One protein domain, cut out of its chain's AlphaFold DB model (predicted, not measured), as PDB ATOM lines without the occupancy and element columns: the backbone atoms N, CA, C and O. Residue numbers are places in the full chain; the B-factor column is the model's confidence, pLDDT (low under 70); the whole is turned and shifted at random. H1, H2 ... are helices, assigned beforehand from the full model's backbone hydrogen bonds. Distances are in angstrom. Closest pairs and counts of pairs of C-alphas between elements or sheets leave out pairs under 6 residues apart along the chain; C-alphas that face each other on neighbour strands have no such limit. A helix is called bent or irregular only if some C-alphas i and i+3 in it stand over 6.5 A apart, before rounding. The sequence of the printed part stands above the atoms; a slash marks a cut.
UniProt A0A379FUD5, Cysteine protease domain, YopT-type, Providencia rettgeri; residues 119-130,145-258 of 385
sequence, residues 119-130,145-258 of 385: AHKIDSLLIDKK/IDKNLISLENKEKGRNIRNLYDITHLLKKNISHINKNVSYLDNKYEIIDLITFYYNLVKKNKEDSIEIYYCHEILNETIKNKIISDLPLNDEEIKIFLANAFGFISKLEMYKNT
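What this domain is: This is residues 119 to 130 and 145 to 258 of the 385 residues of the protein "Cysteine protease domain, YopT-type" of Providencia rettgeri (UniProt A0A379FUD5). The long helix H7 crosses H4 almost at a right angle, and H4 folds back along H3 as a helical hairpin. Round this core, H6 packs on the last residues of H4, H5 and H1 pack on H7, and H2 touches no helix. The printed part has 126 residues with seven named helices, H1 to H7 in that order along the chain, and no named strand. The class is all helix, with 80 residues in the named helices. The whole is compact, with a radius of gyration of the C-alphas of 14.3 A and a rounded outline of 39 by 34 by 28 A.

Where its parts are: Find C-alpha 235 at (12.769, -50.316, -42.204); from there H7, residues 235 to 258, runs 34.7 A to C-alpha 258 at (1.177, -25.891, -63.895). H4, residues 190 to 203, begins at C-alpha 190, at (-5.952, -39.578, -47.101), and is 19.8 A long. H3, residues 162 to 179, is 23.9 A long, with a kink of 58 degrees near residue 173; it is irregular, with C-alphas 173 and 176 8.1 A apart. The shorter helices are H1 at residues 122 to 125, H2 at 147 to 153, H5 at 211 to 215 and H6 at 221 to 228. H5 is neither bent nor irregular, but only just: C-alphas 211 and 214 are 6.2 A apart.

How they stand to each other: Look first at H7 and H4, the hubs, touching three helices each. They touch about perpendicular, at 76 degrees, with the closest C-alphas, Ile 195 and Ala 245, 6.2 A apart. H3 and H4 form a hairpin at a shallow tilt of 29 degrees, opposite ways; their closest C-alphas, Thr 168 and Ile 192, are 6.2 A apart. H3 and H7 are close but not clearly touching, with C-alphas 167 and 238 the closest at 6.5 A. H6 touches residues 202 to 203 of H4, about perpendicular at 81 degrees; C-alphas 203 and 228 are the closest at 4.7 A. H5 touches residues 248 to 255 of H7, closest at C-alphas 212 and 252, 6.8 A. H1 touches residues 239 to 243 of H7, closest at C-alphas 122 and 243, 6.1 A, and only just touches H3, with 3 pairs of C-alphas within 8 A, the closest being 125 and 178 at 6.4 A. H2 is apart from H3 and H4, among others. In H4 and H6 every O i to N i+4 pair is within hydrogen-bond range, against 12 of 14 in H3, 18 of 20 in H7, 1 of 3 in H2 and 0 of 1 in H5; O i to N i+3 pairs within range are 3 of 4 in H2 and 1 of 2 in H5, and H1 is too short for an i+4 pair.

The domain as a whole: The farthest C-alphas, Lys 130 and Thr 258, are 42.6 A apart. Residues 131 to 144 are not printed, and C-alphas 130 and 145 are 22.0 A apart across this cut. Of the links printed whole, H5 to H6 is tight and the others are short. Mean pLDDT of the printed part is 78.6; look for values under 70 at residues 127 to 130, 145 to 161 and 208 to 218.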
ATOM      1  N   ALA A 119       8.876 -35.442 -47.472       91.88
ATOM      2  CA  ALA A 119       9.813 -36.292 -48.206       91.88
ATOM      3  C   ALA A 119      11.257 -36.126 -47.697       91.88
ATOM      4  O   ALA A 119      11.915 -37.109 -47.375       91.88
ATOM      5  N   HIS A 120      11.709 -34.882 -47.493       89.69
ATOM      6  CA  HIS A 120      13.053 -34.581 -46.973       89.69
ATOM      7  C   HIS A 120      13.214 -34.730 -45.450       89.69
ATOM      8  O   HIS A 120      14.310 -34.540 -44.927       89.69
ATOM      9  N   LYS A 121      12.134 -34.993 -44.707       90.25
ATOM     10  CA  LYS A 121      12.141 -35.059 -43.233       90.25
ATOM     11  C   LYS A 121      11.576 -36.365 -42.693       90.25
ATOM     12  O   LYS A 121      11.249 -36.430 -41.504       90.25
ATOM     13  N   ILE A 122      11.469 -37.388 -43.538       88.00
ATOM     14  CA  ILE A 122      10.752 -38.622 -43.221       88.00
ATOM     15  C   ILE A 122      11.290 -39.289 -41.946       88.00
ATOM     16  O   ILE A 122      10.500 -39.669 -41.082       88.00
ATOM     17  N   ASP A 123      12.611 -39.291 -41.749       83.56
ATOM     18  CA  ASP A 123      13.267 -39.833 -40.552       83.56
ATOM     19  C   ASP A 123      12.812 -39.168 -39.254       83.56
ATOM     20  O   ASP A 123      12.584 -39.835 -38.247       83.56
ATOM     21  N   SER A 124      12.651 -37.844 -39.269       81.50
ATOM     22  CA  SER A 124      12.230 -37.086 -38.084       81.50
ATOM     23  C   SER A 124      10.746 -37.264 -37.759       81.50
ATOM     24  O   SER A 124      10.334 -37.064 -36.616       81.50
ATOM     25  N   LEU A 125       9.943 -37.632 -38.761       80.25
ATOM     26  CA  LEU A 125       8.489 -37.737 -38.648       80.25
ATOM     27  C   LEU A 125       8.032 -39.144 -38.253       80.25
ATOM     28  O   LEU A 125       6.955 -39.313 -37.676       80.25
ATOM     29  N   LEU A 126       8.844 -40.155 -38.545       79.75
ATOM     30  CA  LEU A 126       8.589 -41.538 -38.174       79.75
ATOM     31  C   LEU A 126       9.276 -41.823 -36.835       79.75
ATOM     32  O   LEU A 126      10.327 -42.454 -36.765       79.75
ATOM     33  N   ILE A 127       8.684 -41.309 -35.750       62.44
ATOM     34  CA  ILE A 127       9.253 -41.454 -34.408       62.44
ATOM     35  C   ILE A 127       9.068 -42.892 -33.931       62.44
ATOM     36  O   ILE A 127       7.969 -43.310 -33.550       62.44
ATOM     37  N   ASP A 128      10.174 -43.616 -33.810       53.88
ATOM     38  CA  ASP A 128      10.190 -44.865 -33.070       53.88
ATOM     39  C   ASP A 128      10.369 -44.573 -31.573       53.88
ATOM     40  O   ASP A 128      11.461 -44.613 -31.009       53.88
ATOM     41  N   LYS A 129       9.265 -44.232 -30.887       45.66
ATOM     42  CA  LYS A 129       9.261 -43.940 -29.434       45.66
ATOM     43  C   LYS A 129       9.655 -45.137 -28.546       45.66
ATOM     44  O   LYS A 129       9.542 -45.051 -27.328       45.66
ATOM     45  N   LYS A 130      10.130 -46.244 -29.118       40.44
ATOM     46  CA  LYS A 130      10.692 -47.380 -28.387       40.44
ATOM     47  C   LYS A 130      12.048 -47.767 -28.975       40.44
ATOM     48  O   LYS A 130      12.199 -48.823 -29.576       40.44
ATOM     49  N   ILE A 145      -9.014 -53.359 -34.743       42.44
ATOM     50  CA  ILE A 145      -8.962 -53.267 -36.202       42.44
ATOM     51  C   ILE A 145     -10.082 -52.319 -36.643       42.44
ATOM     52  O   ILE A 145     -11.268 -52.617 -36.500       42.44
ATOM     53  N   ASP A 146      -9.692 -51.139 -37.117       44.78
ATOM     54  CA  ASP A 146     -10.602 -50.142 -37.673       44.78
ATOM     55  C   ASP A 146     -11.265 -50.753 -38.919       44.78
ATOM     56  O   ASP A 146     -10.569 -51.183 -39.839       44.78
ATOM     57  N   LYS A 147     -12.602 -50.835 -38.960       44.62
ATOM     58  CA  LYS A 147     -13.360 -51.521 -40.032       44.62
ATOM     59  C   LYS A 147     -13.042 -50.988 -41.436       44.62
ATOM     60  O   LYS A 147     -13.244 -51.696 -42.418       44.62
ATOM     61  N   ASN A 148     -12.495 -49.778 -41.534       44.56
ATOM     62  CA  ASN A 148     -12.041 -49.197 -42.794       44.56
ATOM     63  C   ASN A 148     -10.798 -49.903 -43.383       44.56
ATOM     64  O   ASN A 148     -10.673 -49.942 -44.607       44.56
ATOM     65  N   LEU A 149      -9.936 -50.535 -42.562       42.19
ATOM     66  CA  LEU A 149      -8.821 -51.382 -43.039       42.19
ATOM     67  C   LEU A 149      -9.315 -52.572 -43.856       42.19
ATOM     68  O   LEU A 149      -8.775 -52.865 -44.917       42.19
ATOM     69  N   ILE A 150     -10.373 -53.217 -43.366       44.19
ATOM     70  CA  ILE A 150     -10.945 -54.428 -43.957       44.19
ATOM     71  C   ILE A 150     -11.431 -54.145 -45.390       44.19
ATOM     72  O   ILE A 150     -11.436 -55.037 -46.230       44.19
ATOM     73  N   SER A 151     -11.800 -52.899 -45.713       44.66
ATOM     74  CA  SER A 151     -12.212 -52.519 -47.072       44.66
ATOM     75  C   SER A 151     -11.047 -52.390 -48.067       44.66
ATOM     76  O   SER A 151     -11.239 -52.662 -49.253       44.66
ATOM     77  N   LEU A 152      -9.852 -52.023 -47.587       40.91
ATOM     78  CA  LEU A 152      -8.624 -51.954 -48.385       40.91
ATOM     79  C   LEU A 152      -8.013 -53.352 -48.560       40.91
ATOM     80  O   LEU A 152      -7.626 -53.711 -49.665       40.91
ATOM     81  N   GLU A 153      -8.028 -54.175 -47.507       40.84
ATOM     82  CA  GLU A 153      -7.557 -55.570 -47.543       40.84
ATOM     83  C   GLU A 153      -8.457 -56.491 -48.392       40.84
ATOM     84  O   GLU A 153      -7.971 -57.428 -49.020       40.84
ATOM     85  N   ASN A 154      -9.771 -56.234 -48.462       39.50
ATOM     86  CA  ASN A 154     -10.705 -57.124 -49.167       39.50
ATOM     87  C   ASN A 154     -10.831 -56.891 -50.678       39.50
ATOM     88  O   ASN A 154     -11.443 -57.727 -51.349       39.50
ATOM     89  N   LYS A 155     -10.296 -55.795 -51.234       42.94
ATOM     90  CA  LYS A 155     -10.354 -55.551 -52.689       42.94
ATOM     91  C   LYS A 155      -9.241 -56.245 -53.474       42.94
ATOM     92  O   LYS A 155      -9.408 -56.460 -54.669       42.94
ATOM     93  N   GLU A 156      -8.171 -56.669 -52.813       43.81
ATOM     94  CA  GLU A 156      -7.065 -57.400 -53.433       43.81
ATOM     95  C   GLU A 156      -6.841 -58.717 -52.683       43.81
ATOM     96  O   GLU A 156      -5.851 -58.918 -51.987       43.81
ATOM     97  N   LYS A 157      -7.793 -59.652 -52.819       37.81
ATOM     98  CA  LYS A 157      -7.608 -61.053 -52.408       37.81
ATOM     99  C   LYS A 157      -6.625 -61.749 -53.356       37.81
ATOM    100  O   LYS A 157      -7.001 -62.592 -54.163       37.81
ATOM    101  N   GLY A 158      -5.357 -61.379 -53.247       40.50
ATOM    102  CA  GLY A 158      -4.208 -62.045 -53.837       40.50
ATOM    103  C   GLY A 158      -3.129 -62.157 -52.766       40.50
ATOM    104  O   GLY A 158      -2.930 -61.245 -51.973       40.50
ATOM    105  N   ARG A 159      -2.488 -63.319 -52.674       42.19
ATOM    106  CA  ARG A 159      -1.434 -63.600 -51.694       42.19
ATOM    107  C   ARG A 159      -0.312 -62.549 -51.800       42.19
ATOM    108  O   ARG A 159       0.107 -62.237 -52.904       42.19
ATOM    109  N   ASN A 160       0.183 -62.116 -50.636       51.38
ATOM    110  CA  ASN A 160       1.291 -61.184 -50.375       51.38
ATOM    111  C   ASN A 160       1.051 -59.688 -50.630       51.38
ATOM    112  O   ASN A 160       1.290 -59.177 -51.711       51.38
ATOM    113  N   ILE A 161       0.773 -58.956 -49.546       63.72
ATOM    114  CA  ILE A 161       1.052 -57.517 -49.465       63.72
ATOM    115  C   ILE A 161       1.724 -57.201 -48.116       63.72
ATOM    116  O   ILE A 161       1.270 -56.373 -47.325       63.72
ATOM    117  N   ARG A 162       2.818 -57.905 -47.805       74.62
ATOM    118  CA  ARG A 162       3.564 -57.660 -46.559       74.62
ATOM    119  C   ARG A 162       4.115 -56.230 -46.515       74.62
ATOM    120  O   ARG A 162       3.945 -55.548 -45.516       74.62
ATOM    121  N   ASN A 163       4.662 -55.749 -47.632       84.75
ATOM    122  CA  ASN A 163       5.268 -54.417 -47.711       84.75
ATOM    123  C   ASN A 163       4.247 -53.290 -47.518       84.75
ATOM    124  O   ASN A 163       4.457 -52.428 -46.672       84.75
ATOM    125  N   LEU A 164       3.129 -53.282 -48.255       87.94
ATOM    126  CA  LEU A 164       2.119 -52.231 -48.076       87.94
ATOM    127  C   LEU A 164       1.381 -52.359 -46.728       87.94
ATOM    128  O   LEU A 164       1.029 -51.332 -46.147       87.94
ATOM    129  N   TYR A 165       1.246 -53.560 -46.148       83.94
ATOM    130  CA  TYR A 165       0.833 -53.689 -44.744       83.94
ATOM    131  C   TYR A 165       1.818 -52.974 -43.805       83.94
ATOM    132  O   TYR A 165       1.403 -52.103 -43.043       83.94
ATOM    133  N   ASP A 166       3.116 -53.270 -43.905       83.88
ATOM    134  CA  ASP A 166       4.152 -52.693 -43.040       83.88
ATOM    135  C   ASP A 166       4.227 -51.158 -43.196       83.88
ATOM    136  O   ASP A 166       4.229 -50.423 -42.203       83.88
ATOM    137  N   ILE A 167       4.160 -50.659 -44.436       90.31
ATOM    138  CA  ILE A 167       4.104 -49.225 -44.766       90.31
ATOM    139  C   ILE A 167       2.857 -48.568 -44.157       90.31
ATOM    140  O   ILE A 167       2.955 -47.565 -43.446       90.31
ATOM    141  N   THR A 168       1.662 -49.114 -44.413       89.00
ATOM    142  CA  THR A 168       0.408 -48.509 -43.932       89.00
ATOM    143  C   THR A 168       0.298 -48.573 -42.411       89.00
ATOM    144  O   THR A 168      -0.232 -47.646 -41.794       89.00
ATOM    145  N   HIS A 169       0.821 -49.627 -41.786       84.69
ATOM    146  CA  HIS A 169       0.903 -49.764 -40.338       84.69
ATOM    147  C   HIS A 169       1.824 -48.695 -39.732       84.69
ATOM    148  O   HIS A 169       1.427 -47.996 -38.793       84.69
ATOM    149  N   LEU A 170       3.013 -48.493 -40.310       86.50
ATOM    150  CA  LEU A 170       3.949 -47.455 -39.879       86.50
ATOM    151  C   LEU A 170       3.345 -46.048 -39.997       86.50
ATOM    152  O   LEU A 170       3.445 -45.246 -39.061       86.50
ATOM    153  N   LEU A 171       2.663 -45.761 -41.110       89.81
ATOM    154  CA  LEU A 171       1.950 -44.500 -41.308       89.81
ATOM    155  C   LEU A 171       0.833 -44.314 -40.277       89.81
ATOM    156  O   LEU A 171       0.723 -43.236 -39.699       89.81
ATOM    157  N   LYS A 172       0.040 -45.351 -39.974       87.44
ATOM    158  CA  LYS A 172      -1.027 -45.285 -38.955       87.44
ATOM    159  C   LYS A 172      -0.489 -44.966 -37.568       87.44
ATOM    160  O   LYS A 172      -1.053 -44.104 -36.895       87.44
ATOM    161  N   LYS A 173       0.611 -45.606 -37.161       87.25
ATOM    162  CA  LYS A 173       1.283 -45.350 -35.873       87.25
ATOM    163  C   LYS A 173       1.713 -43.882 -35.738       87.25
ATOM    164  O   LYS A 173       1.676 -43.336 -34.639       87.25
ATOM    165  N   ASN A 174       2.061 -43.236 -36.853       88.19
ATOM    166  CA  ASN A 174       2.567 -41.860 -36.894       88.19
ATOM    167  C   ASN A 174       1.566 -40.833 -37.460       88.19
ATOM    168  O   ASN A 174       1.904 -39.655 -37.591       88.19
ATOM    169  N   ILE A 175       0.321 -41.228 -37.756       88.12
ATOM    170  CA  ILE A 175      -0.604 -40.443 -38.592       88.12
ATOM    171  C   ILE A 175      -0.899 -39.055 -38.021       88.12
ATOM    172  O   ILE A 175      -0.953 -38.074 -38.750       88.12
ATOM    173  N   SER A 176      -1.026 -38.928 -36.697       86.38
ATOM    174  CA  SER A 176      -1.272 -37.633 -36.057       86.38
ATOM    175  C   SER A 176      -0.087 -36.680 -36.182       86.38
ATOM    176  O   SER A 176      -0.278 -35.470 -36.183       86.38
ATOM    177  N   HIS A 177       1.136 -37.209 -36.224       86.94
ATOM    178  CA  HIS A 177       2.337 -36.398 -36.365       86.94
ATOM    179  C   HIS A 177       2.533 -35.979 -37.823       86.94
ATOM    180  O   HIS A 177       2.773 -34.804 -38.090       86.94
ATOM    181  N   ILE A 178       2.322 -36.903 -38.763       88.62
ATOM    182  CA  ILE A 178       2.392 -36.621 -40.200       88.62
ATOM    183  C   ILE A 178       1.307 -35.610 -40.599       88.62
ATOM    184  O   ILE A 178       1.627 -34.571 -41.169       88.62
ATOM    185  N   ASN A 179       0.043 -35.837 -40.220       88.81
ATOM    186  CA  ASN A 179      -1.074 -34.970 -40.617       88.81
ATOM    187  C   ASN A 179      -0.939 -33.532 -40.096       88.81
ATOM    188  O   ASN A 179      -1.421 -32.609 -40.739       88.81
ATOM    189  N   LYS A 180      -0.265 -33.310 -38.959       86.81
ATOM    190  CA  LYS A 180       0.025 -31.952 -38.455       86.81
ATOM    191  C   LYS A 180       0.968 -31.158 -39.363       86.81
ATOM    192  O   LYS A 180       1.031 -29.941 -39.240       86.81
ATOM    193  N   ASN A 181       1.714 -31.838 -40.228       85.56
ATOM    194  CA  ASN A 181       2.678 -31.236 -41.140       85.56
ATOM    195  C   ASN A 181       2.124 -31.043 -42.558       85.56
ATOM    196  O   ASN A 181       2.884 -30.616 -43.420       85.56
ATOM    197  N   VAL A 182       0.844 -31.348 -42.806       86.19
ATOM    198  CA  VAL A 182       0.197 -31.192 -44.116       86.19
ATOM    199  C   VAL A 182      -1.025 -30.298 -43.986       86.19
ATOM    200  O   VAL A 182      -1.934 -30.574 -43.202       86.19
ATOM    201  N   SER A 183      -1.069 -29.233 -44.782       83.50
ATOM    202  CA  SER A 183      -2.287 -28.442 -44.953       83.50
ATOM    203  C   SER A 183      -3.303 -29.149 -45.843       83.50
ATOM    204  O   SER A 183      -2.931 -29.860 -46.772       83.50
ATOM    205  N   TYR A 184      -4.590 -28.858 -45.620       84.38
ATOM    206  CA  TYR A 184      -5.672 -29.252 -46.529       84.38
ATOM    207  C   TYR A 184      -5.783 -30.771 -46.732       84.38
ATOM    208  O   TYR A 184      -5.832 -31.245 -47.858       84.38
ATOM    209  N   LEU A 185      -5.819 -31.548 -45.648       85.69
ATOM    210  CA  LEU A 185      -6.219 -32.956 -45.727       85.69
ATOM    211  C   LEU A 185      -7.742 -33.074 -45.641       85.69
ATOM    212  O   LEU A 185      -8.358 -32.515 -44.729       85.69
ATOM    213  N   ASP A 186      -8.335 -33.832 -46.556       79.81
ATOM    214  CA  ASP A 186      -9.768 -34.116 -46.611       79.81
ATOM    215  C   ASP A 186     -10.230 -34.994 -45.464       79.81
ATOM    216  O   ASP A 186     -11.322 -34.818 -44.917       79.81
ATOM    217  N   ASN A 187      -9.396 -35.961 -45.101       84.31
ATOM    218  CA  ASN A 187      -9.671 -36.860 -44.003       84.31
ATOM    219  C   ASN A 187      -8.369 -37.372 -43.374       84.31
ATOM    220  O   ASN A 187      -7.278 -37.238 -43.925       84.31
ATOM    221  N   LYS A 188      -8.493 -37.988 -42.194       84.75
ATOM    222  CA  LYS A 188      -7.354 -38.477 -41.405       84.75
ATOM    223  C   LYS A 188      -6.490 -39.509 -42.146       84.75
ATOM    224  O   LYS A 188      -5.308 -39.608 -41.829       84.75
ATOM    225  N   TYR A 189      -7.059 -40.278 -43.069       87.88
ATOM    226  CA  TYR A 189      -6.410 -41.410 -43.731       87.88
ATOM    227  C   TYR A 189      -5.995 -41.130 -45.180       87.88
ATOM    228  O   TYR A 189      -5.355 -41.984 -45.779       87.88
ATOM    229  N   GLU A 190      -6.250 -39.932 -45.707       89.94
ATOM    230  CA  GLU A 190      -5.952 -39.578 -47.101       89.94
ATOM    231  C   GLU A 190      -4.487 -39.835 -47.495       89.94
ATOM    232  O   GLU A 190      -4.212 -40.344 -48.577       89.94
ATOM    233  N   ILE A 191      -3.529 -39.554 -46.603       91.38
ATOM    234  CA  ILE A 191      -2.106 -39.842 -46.851       91.38
ATOM    235  C   ILE A 191      -1.883 -41.329 -47.135       91.38
ATOM    236  O   ILE A 191      -1.099 -41.681 -48.009       91.38
ATOM    237  N   ILE A 192      -2.574 -42.209 -46.415       90.94
ATOM    238  CA  ILE A 192      -2.452 -43.653 -46.611       90.94
ATOM    239  C   ILE A 192      -2.997 -44.036 -47.986       90.94
ATOM    240  O   ILE A 192      -2.365 -44.834 -48.675       90.94
ATOM    241  N   ASP A 193      -4.110 -43.440 -48.409       89.81
ATOM    242  CA  ASP A 193      -4.697 -43.682 -49.730       89.81
ATOM    243  C   ASP A 193      -3.742 -43.242 -50.853       89.81
ATOM    244  O   ASP A 193      -3.511 -43.990 -51.802       89.81
ATOM    245  N   LEU A 194      -3.116 -42.068 -50.713       91.69
ATOM    246  CA  LEU A 194      -2.140 -41.543 -51.677       91.69
ATOM    247  C   LEU A 194      -0.869 -42.403 -51.755       91.69
ATOM    248  O   LEU A 194      -0.376 -42.691 -52.847       91.69
ATOM    249  N   ILE A 195      -0.349 -42.859 -50.612       92.56
ATOM    250  CA  ILE A 195       0.814 -43.758 -50.573       92.56
ATOM    251  C   ILE A 195       0.462 -45.132 -51.157       92.56
ATOM    252  O   ILE A 195       1.263 -45.713 -51.885       92.56
ATOM    253  N   THR A 196      -0.744 -45.636 -50.889       91.31
ATOM    254  CA  THR A 196      -1.245 -46.893 -51.466       91.31
ATOM    255  C   THR A 196      -1.362 -46.790 -52.983       91.31
ATOM    256  O   THR A 196      -0.969 -47.708 -53.702       91.31
ATOM    257  N   PHE A 197      -1.850 -45.654 -53.489       89.06
ATOM    258  CA  PHE A 197      -1.878 -45.372 -54.919       89.06
ATOM    259  C   PHE A 197      -0.475 -45.452 -55.536       89.06
ATOM    260  O   PHE A 197      -0.291 -46.186 -56.504       89.06
ATOM    261  N   TYR A 198       0.517 -44.776 -54.946       90.31
ATOM    262  CA  TYR A 198       1.897 -44.838 -55.434       90.31
ATOM    263  C   TYR A 198       2.483 -46.256 -55.361       90.31
ATOM    264  O   TYR A 198       3.025 -46.743 -56.350       90.31
ATOM    265  N   TYR A 199       2.291 -46.971 -54.248       91.50
ATOM    266  CA  TYR A 199       2.713 -48.370 -54.112       91.50
ATOM    267  C   TYR A 199       2.176 -49.246 -55.252       91.50
ATOM    268  O   TYR A 199       2.917 -50.026 -55.846       91.50
ATOM    269  N   ASN A 200       0.899 -49.080 -55.603       87.94
ATOM    270  CA  ASN A 200       0.259 -49.847 -56.668       87.94
ATOM    271  C   ASN A 200       0.795 -49.515 -58.067       87.94
ATOM    272  O   ASN A 200       0.742 -50.375 -58.951       87.94
ATOM    273  N   LEU A 201       1.314 -48.303 -58.284       87.31
ATOM    274  CA  LEU A 201       2.021 -47.955 -59.519       87.31
ATOM    275  C   LEU A 201       3.349 -48.705 -59.613       87.31
ATOM    276  O   LEU A 201       3.591 -49.368 -60.624       87.31
ATOM    277  N   VAL A 202       4.149 -48.676 -58.543       88.62
ATOM    278  CA  VAL A 202       5.429 -49.399 -58.459       88.62
ATOM    279  C   VAL A 202       5.203 -50.901 -58.637       88.62
ATOM    280  O   VAL A 202       5.828 -51.538 -59.482       88.62
ATOM    281  N   LYS A 203       4.236 -51.473 -57.910       87.19
ATOM    282  CA  LYS A 203       3.902 -52.906 -57.946       87.19
ATOM    283  C   LYS A 203       3.529 -53.400 -59.343       87.19
ATOM    284  O   LYS A 203       3.859 -54.525 -59.705       87.19
ATOM    285  N   LYS A 204       2.836 -52.568 -60.125       86.00
ATOM    286  CA  LYS A 204       2.427 -52.886 -61.503       86.00
ATOM    287  C   LYS A 204       3.517 -52.588 -62.532       86.00
ATOM    288  O   LYS A 204       3.249 -52.759 -63.719       86.00
ATOM    289  N   ASN A 205       4.693 -52.127 -62.098       83.25
ATOM    290  CA  ASN A 205       5.739 -51.581 -62.956       83.25
ATOM    291  C   ASN A 205       5.186 -50.513 -63.922       83.25
ATOM    292  O   ASN A 205       5.462 -50.512 -65.117       83.25
ATOM    293  N   LYS A 206       4.296 -49.659 -63.402       80.25
ATOM    294  CA  LYS A 206       3.586 -48.603 -64.141       80.25
ATOM    295  C   LYS A 206       3.968 -47.207 -63.671       80.25
ATOM    296  O   LYS A 206       3.318 -46.241 -64.059       80.25
ATOM    297  N   GLU A 207       4.986 -47.078 -62.836       70.06
ATOM    298  CA  GLU A 207       5.465 -45.769 -62.393       70.06
ATOM    299  C   GLU A 207       5.906 -44.894 -63.580       70.06
ATOM    300  O   GLU A 207       5.447 -43.760 -63.683       70.06
ATOM    301  N   ASP A 208       6.609 -45.478 -64.557       66.06
ATOM    302  CA  ASP A 208       7.061 -44.806 -65.786       66.06
ATOM    303  C   ASP A 208       5.911 -44.412 -66.732       66.06
ATOM    304  O   ASP A 208       6.102 -43.653 -67.677       66.06
ATOM    305  N   SER A 209       4.695 -44.927 -66.506       67.62
ATOM    306  CA  SER A 209       3.531 -44.622 -67.354       67.62
ATOM    307  C   SER A 209       2.878 -43.275 -67.038       67.62
ATOM    308  O   SER A 209       1.955 -42.856 -67.736       67.62
ATOM    309  N   ILE A 210       3.332 -42.598 -65.981       68.56
ATOM    310  CA  ILE A 210       2.841 -41.281 -65.588       68.56
ATOM    311  C   ILE A 210       3.876 -40.241 -66.003       68.56
ATOM    312  O   ILE A 210       4.997 -40.251 -65.516       68.56
ATOM    313  N   GLU A 211       3.466 -39.284 -66.833       63.91
ATOM    314  CA  GLU A 211       4.314 -38.206 -67.370       63.91
ATOM    315  C   GLU A 211       5.091 -37.424 -66.286       63.91
ATOM    316  O   GLU A 211       6.200 -36.951 -66.508       63.91
ATOM    317  N   ILE A 212       4.535 -37.331 -65.074       59.84
ATOM    318  CA  ILE A 212       5.125 -36.642 -63.910       59.84
ATOM    319  C   ILE A 212       6.318 -37.417 -63.314       59.84
ATOM    320  O   ILE A 212       7.146 -36.835 -62.610       59.84
ATOM    321  N   TYR A 213       6.435 -38.717 -63.601       56.25
ATOM    322  CA  TYR A 213       7.511 -39.571 -63.099       56.25
ATOM    323  C   TYR A 213       8.887 -39.144 -63.613       56.25
ATOM    324  O   TYR A 213       9.841 -39.151 -62.841       56.25
ATOM    325  N   TYR A 214       8.980 -38.662 -64.859       54.00
ATOM    326  CA  TYR A 214      10.241 -38.225 -65.474       54.00
ATOM    327  C   TYR A 214      10.953 -37.101 -64.725       54.00
ATOM    328  O   TYR A 214      12.138 -36.870 -64.942       54.00
ATOM    329  N   CYS A 215      10.246 -36.413 -63.832       57.38
ATOM    330  CA  CYS A 215      10.830 -35.355 -63.030       57.38
ATOM    331  C   CYS A 215      11.054 -35.743 -61.579       57.38
ATOM    332  O   CYS A 215      11.565 -34.908 -60.843       57.38
ATOM    333  N   HIS A 216      10.692 -36.951 -61.138       64.19
ATOM    334  CA  HIS A 216      10.916 -37.468 -59.786       64.19
ATOM    335  C   HIS A 216      12.233 -38.254 -59.681       64.19
ATOM    336  O   HIS A 216      12.760 -38.724 -60.682       64.19
ATOM    337  N   GLU A 217      12.791 -38.361 -58.470       67.62
ATOM    338  CA  GLU A 217      13.906 -39.286 -58.253       67.62
ATOM    339  C   GLU A 217      13.382 -40.704 -58.485       67.62
ATOM    340  O   GLU A 217      12.333 -41.074 -57.965       67.62
ATOM    341  N   ILE A 218      14.066 -41.479 -59.322       69.19
ATOM    342  CA  ILE A 218      13.666 -42.859 -59.587       69.19
ATOM    343  C   ILE A 218      13.813 -43.642 -58.285       69.19
ATOM    344  O   ILE A 218      14.875 -43.618 -57.650       69.19
ATOM    345  N   LEU A 219      12.747 -44.346 -57.893       84.00
ATOM    346  CA  LEU A 219      12.800 -45.228 -56.738       84.00
ATOM    347  C   LEU A 219      13.930 -46.233 -56.958       84.00
ATOM    348  O   LEU A 219      14.047 -46.828 -58.027       84.00
ATOM    349  N   ASN A 220      14.753 -46.441 -55.932       86.81
ATOM    350  CA  ASN A 220      15.869 -47.371 -56.015       86.81
ATOM    351  C   ASN A 220      15.412 -48.731 -56.580       86.81
ATOM    352  O   ASN A 220      14.515 -49.365 -56.018       86.81
ATOM    353  N   GLU A 221      16.067 -49.190 -57.651       88.38
ATOM    354  CA  GLU A 221      15.715 -50.426 -58.364       88.38
ATOM    355  C   GLU A 221      15.659 -51.651 -57.440       88.38
ATOM    356  O   GLU A 221      14.831 -52.540 -57.622       88.38
ATOM    357  N   THR A 222      16.470 -51.696 -56.382       92.31
ATOM    358  CA  THR A 222      16.409 -52.777 -55.385       92.31
ATOM    359  C   THR A 222      15.069 -52.774 -54.652       92.31
ATOM    360  O   THR A 222      14.433 -53.819 -54.513       92.31
ATOM    361  N   ILE A 223      14.607 -51.602 -54.204       92.25
ATOM    362  CA  ILE A 223      13.335 -51.450 -53.485       92.25
ATOM    363  C   ILE A 223      12.163 -51.722 -54.432       92.25
ATOM    364  O   ILE A 223      11.255 -52.480 -54.083       92.25
ATOM    365  N   LYS A 224      12.215 -51.180 -55.653       90.88
ATOM    366  CA  LYS A 224      11.235 -51.441 -56.714       90.88
ATOM    367  C   LYS A 224      11.092 -52.938 -56.996       90.88
ATOM    368  O   LYS A 224       9.989 -53.476 -56.894       90.88
ATOM    369  N   ASN A 225      12.196 -53.636 -57.260       91.06
ATOM    370  CA  ASN A 225      12.187 -55.071 -57.552       91.06
ATOM    371  C   ASN A 225      11.670 -55.905 -56.376       91.06
ATOM    372  O   ASN A 225      10.940 -56.877 -56.588       91.06
ATOM    373  N   LYS A 226      11.973 -55.504 -55.133       92.00
ATOM    374  CA  LYS A 226      11.394 -56.135 -53.941       92.00
ATOM    375  C   LYS A 226       9.881 -55.939 -53.856       92.00
ATOM    376  O   LYS A 226       9.174 -56.895 -53.556       92.00
ATOM    377  N   ILE A 227       9.369 -54.745 -54.157       90.44
ATOM    378  CA  ILE A 227       7.924 -54.477 -54.199       90.44
ATOM    379  C   ILE A 227       7.249 -55.314 -55.296       90.44
ATOM    380  O   ILE A 227       6.264 -55.996 -55.014       90.44
ATOM    381  N   ILE A 228       7.796 -55.318 -56.515       88.38
ATOM    382  CA  ILE A 228       7.276 -56.102 -57.649       88.38
ATOM    383  C   ILE A 228       7.251 -57.599 -57.313       88.38
ATOM    384  O   ILE A 228       6.242 -58.261 -57.554       88.38
ATOM    385  N   SER A 229       8.309 -58.107 -56.680       88.38
ATOM    386  CA  SER A 229       8.485 -59.534 -56.368       88.38
ATOM    387  C   SER A 229       7.934 -59.962 -55.000       88.38
ATOM    388  O   SER A 229       8.154 -61.097 -54.586       88.38
ATOM    389  N   ASP A 230       7.261 -59.068 -54.267       84.56
ATOM    390  CA  ASP A 230       6.772 -59.299 -52.895       84.56
ATOM    391  C   ASP A 230       7.841 -59.747 -51.884       84.56
ATOM    392  O   ASP A 230       7.550 -60.411 -50.884       84.56
ATOM    393  N   LEU A 231       9.091 -59.350 -52.109       87.19
ATOM    394  CA  LEU A 231      10.169 -59.548 -51.150       87.19
ATOM    395  C   LEU A 231      10.072 -58.496 -50.036       87.19
ATOM    396  O   LEU A 231       9.767 -57.336 -50.320       87.19
ATOM    397  N   PRO A 232      10.339 -58.862 -48.771       86.19
ATOM    398  CA  PRO A 232      10.190 -57.948 -47.646       86.19
ATOM    399  C   PRO A 232      11.153 -56.760 -47.746       86.19
ATOM    400  O   PRO A 232      12.352 -56.935 -47.992       86.19
ATOM    401  N   LEU A 233      10.622 -55.563 -47.500       85.94
ATOM    402  CA  LEU A 233      11.411 -54.360 -47.255       85.94
ATOM    403  C   LEU A 233      11.856 -54.319 -45.790       85.94
ATOM    404  O   LEU A 233      11.094 -54.674 -44.889       85.94
ATOM    405  N   ASN A 234      13.087 -53.882 -45.551       87.12
ATOM    406  CA  ASN A 234      13.521 -53.475 -44.220       87.12
ATOM    407  C   ASN A 234      13.058 -52.040 -43.913       87.12
ATOM    408  O   ASN A 234      12.510 -51.338 -44.762       87.12
ATOM    409  N   ASP A 235      13.291 -51.595 -42.684       83.81
ATOM    410  CA  ASP A 235      12.769 -50.316 -42.204       83.81
ATOM    411  C   ASP A 235      13.360 -49.110 -42.938       83.81
ATOM    412  O   ASP A 235      12.660 -48.133 -43.196       83.81
ATOM    413  N   GLU A 236      14.635 -49.185 -43.316       88.19
ATOM    414  CA  GLU A 236      15.302 -48.131 -44.075       88.19
ATOM    415  C   GLU A 236      14.768 -48.068 -45.511       88.19
ATOM    416  O   GLU A 236      14.447 -46.997 -46.021       88.19
ATOM    417  N   GLU A 237      14.541 -49.225 -46.132       91.69
ATOM    418  CA  GLU A 237      13.909 -49.329 -47.448       91.69
ATOM    419  C   GLU A 237      12.473 -48.784 -47.441       91.69
ATOM    420  O   GLU A 237      12.065 -48.111 -48.388       91.69
ATOM    421  N   ILE A 238      11.711 -49.003 -46.360       91.19
ATOM    422  CA  ILE A 238      10.374 -48.416 -46.183       91.19
ATOM    423  C   ILE A 238      10.448 -46.888 -46.122       91.19
ATOM    424  O   ILE A 238       9.617 -46.211 -46.730       91.19
ATOM    425  N   LYS A 239      11.426 -46.315 -45.416       90.56
ATOM    426  CA  LYS A 239      11.583 -44.856 -45.348       90.56
ATOM    427  C   LYS A 239      11.989 -44.256 -46.686       90.56
ATOM    428  O   LYS A 239      11.416 -43.241 -47.072       90.56
ATOM    429  N   ILE A 240      12.923 -44.888 -47.400       91.56
ATOM    430  CA  ILE A 240      13.330 -44.464 -48.746       91.56
ATOM    431  C   ILE A 240      12.121 -44.510 -49.687       91.56
ATOM    432  O   ILE A 240      11.874 -43.547 -50.417       91.56
ATOM    433  N   PHE A 241      11.322 -45.580 -49.626       93.19
ATOM    434  CA  PHE A 241      10.068 -45.673 -50.371       93.19
ATOM    435  C   PHE A 241       9.108 -44.532 -50.013       93.19
ATOM    436  O   PHE A 241       8.574 -43.882 -50.905       93.19
ATOM    437  N   LEU A 242       8.904 -44.252 -48.724       94.06
ATOM    438  CA  LEU A 242       8.016 -43.177 -48.274       94.06
ATOM    439  C   LEU A 242       8.507 -41.793 -48.713       94.06
ATOM    440  O   LEU A 242       7.692 -40.983 -49.148       94.06
ATOM    441  N   ALA A 243       9.810 -41.517 -48.628       92.75
ATOM    442  CA  ALA A 243      10.398 -40.270 -49.110       92.75
ATOM    443  C   ALA A 243      10.122 -40.069 -50.606       92.75
ATOM    444  O   ALA A 243       9.619 -39.013 -50.999       92.75
ATOM    445  N   ASN A 244      10.354 -41.109 -51.414       91.56
ATOM    446  CA  ASN A 244      10.024 -41.104 -52.840       91.56
ATOM    447  C   ASN A 244       8.522 -40.875 -53.053       91.56
ATOM    448  O   ASN A 244       8.118 -39.914 -53.701       91.56
ATOM    449  N   ALA A 245       7.668 -41.656 -52.395       92.44
ATOM    450  CA  ALA A 245       6.220 -41.540 -52.520       92.44
ATOM    451  C   ALA A 245       5.702 -40.121 -52.205       92.44
ATOM    452  O   ALA A 245       4.908 -39.566 -52.964       92.44
ATOM    453  N   PHE A 246       6.179 -39.489 -51.127       93.06
ATOM    454  CA  PHE A 246       5.827 -38.103 -50.806       93.06
ATOM    455  C   PHE A 246       6.368 -37.099 -51.832       93.06
ATOM    456  O   PHE A 246       5.667 -36.143 -52.170       93.06
ATOM    457  N   GLY A 247       7.575 -37.315 -52.361       90.62
ATOM    458  CA  GLY A 247       8.131 -36.501 -53.442       90.62
ATOM    459  C   GLY A 247       7.334 -36.620 -54.747       90.62
ATOM    460  O   GLY A 247       7.114 -35.615 -55.425       90.62
ATOM    461  N   PHE A 248       6.836 -37.813 -55.070       89.81
ATOM    462  CA  PHE A 248       5.943 -38.050 -56.202       89.81
ATOM    463  C   PHE A 248       4.592 -37.346 -56.010       89.81
ATOM    464  O   PHE A 248       4.166 -36.575 -56.871       89.81
ATOM    465  N   ILE A 249       3.939 -37.541 -54.857       90.81
ATOM    466  CA  ILE A 249       2.650 -36.902 -54.529       90.81
ATOM    467  C   ILE A 249       2.783 -35.374 -54.582       90.81
ATOM    468  O   ILE A 249       1.921 -34.686 -55.120       90.81
ATOM    469  N   SER A 250       3.887 -34.843 -54.065       91.19
ATOM    470  CA  SER A 250       4.219 -33.423 -54.124       91.19
ATOM    471  C   SER A 250       4.218 -32.872 -55.561       91.19
ATOM    472  O   SER A 250       3.567 -31.863 -55.844       91.19
ATOM    473  N   LYS A 251       4.874 -33.572 -56.498       89.44
ATOM    474  CA  LYS A 251       4.909 -33.195 -57.924       89.44
ATOM    475  C   LYS A 251       3.545 -33.339 -58.590       89.44
ATOM    476  O   LYS A 251       3.165 -32.477 -59.379       89.44
ATOM    477  N   LEU A 252       2.775 -34.361 -58.217       89.25
ATOM    478  CA  LEU A 252       1.397 -34.538 -58.677       89.25
ATOM    479  C   LEU A 252       0.496 -33.358 -58.280       89.25
ATOM    480  O   LEU A 252      -0.325 -32.911 -59.078       89.25
ATOM    481  N   GLU A 253       0.649 -32.835 -57.062       89.81
ATOM    482  CA  GLU A 253      -0.077 -31.640 -56.620       89.81
ATOM    483  C   GLU A 253       0.364 -30.385 -57.387       89.81
ATOM    484  O   GLU A 253      -0.488 -29.592 -57.795       89.81
ATOM    485  N   MET A 254       1.665 -30.223 -57.662       89.44
ATOM    486  CA  MET A 254       2.155 -29.067 -58.422       89.44
ATOM    487  C   MET A 254       1.725 -29.094 -59.891       89.44
ATOM    488  O   MET A 254       1.324 -28.062 -60.427       89.44
ATOM    489  N   TYR A 255       1.702 -30.272 -60.520       89.50
ATOM    490  CA  TYR A 255       1.251 -30.432 -61.905       89.50
ATOM    491  C   TYR A 255      -0.159 -29.870 -62.124       89.50
ATOM    492  O   TYR A 255      -0.425 -29.239 -63.145       89.50
ATOM    493  N   LYS A 256      -1.062 -30.000 -61.139       88.62
ATOM    494  CA  LYS A 256      -2.414 -29.410 -61.202       88.62
ATOM    495  C   LYS A 256      -2.377 -27.886 -61.365       88.62
ATOM    496  O   LYS A 256      -3.235 -27.325 -62.044       88.62
ATOM    497  N   ASN A 257      -1.410 -27.216 -60.732       87.75
ATOM    498  CA  ASN A 257      -1.208 -25.776 -60.878       87.75
ATOM    499  C   ASN A 257      -0.573 -25.437 -62.223       87.75
ATOM    500  O   ASN A 257      -1.095 -24.571 -62.917       87.75
ATOM    501  N   THR A 258       0.486 -26.138 -62.621       85.62
ATOM    502  CA  THR A 258       1.177 -25.891 -63.895       85.62
ATOM    503  C   THR A 258       0.244 -26.092 -65.091       85.62
ATOM    504  O   THR A 258       0.130 -25.209 -65.937       85.62
TER     505      THR A 258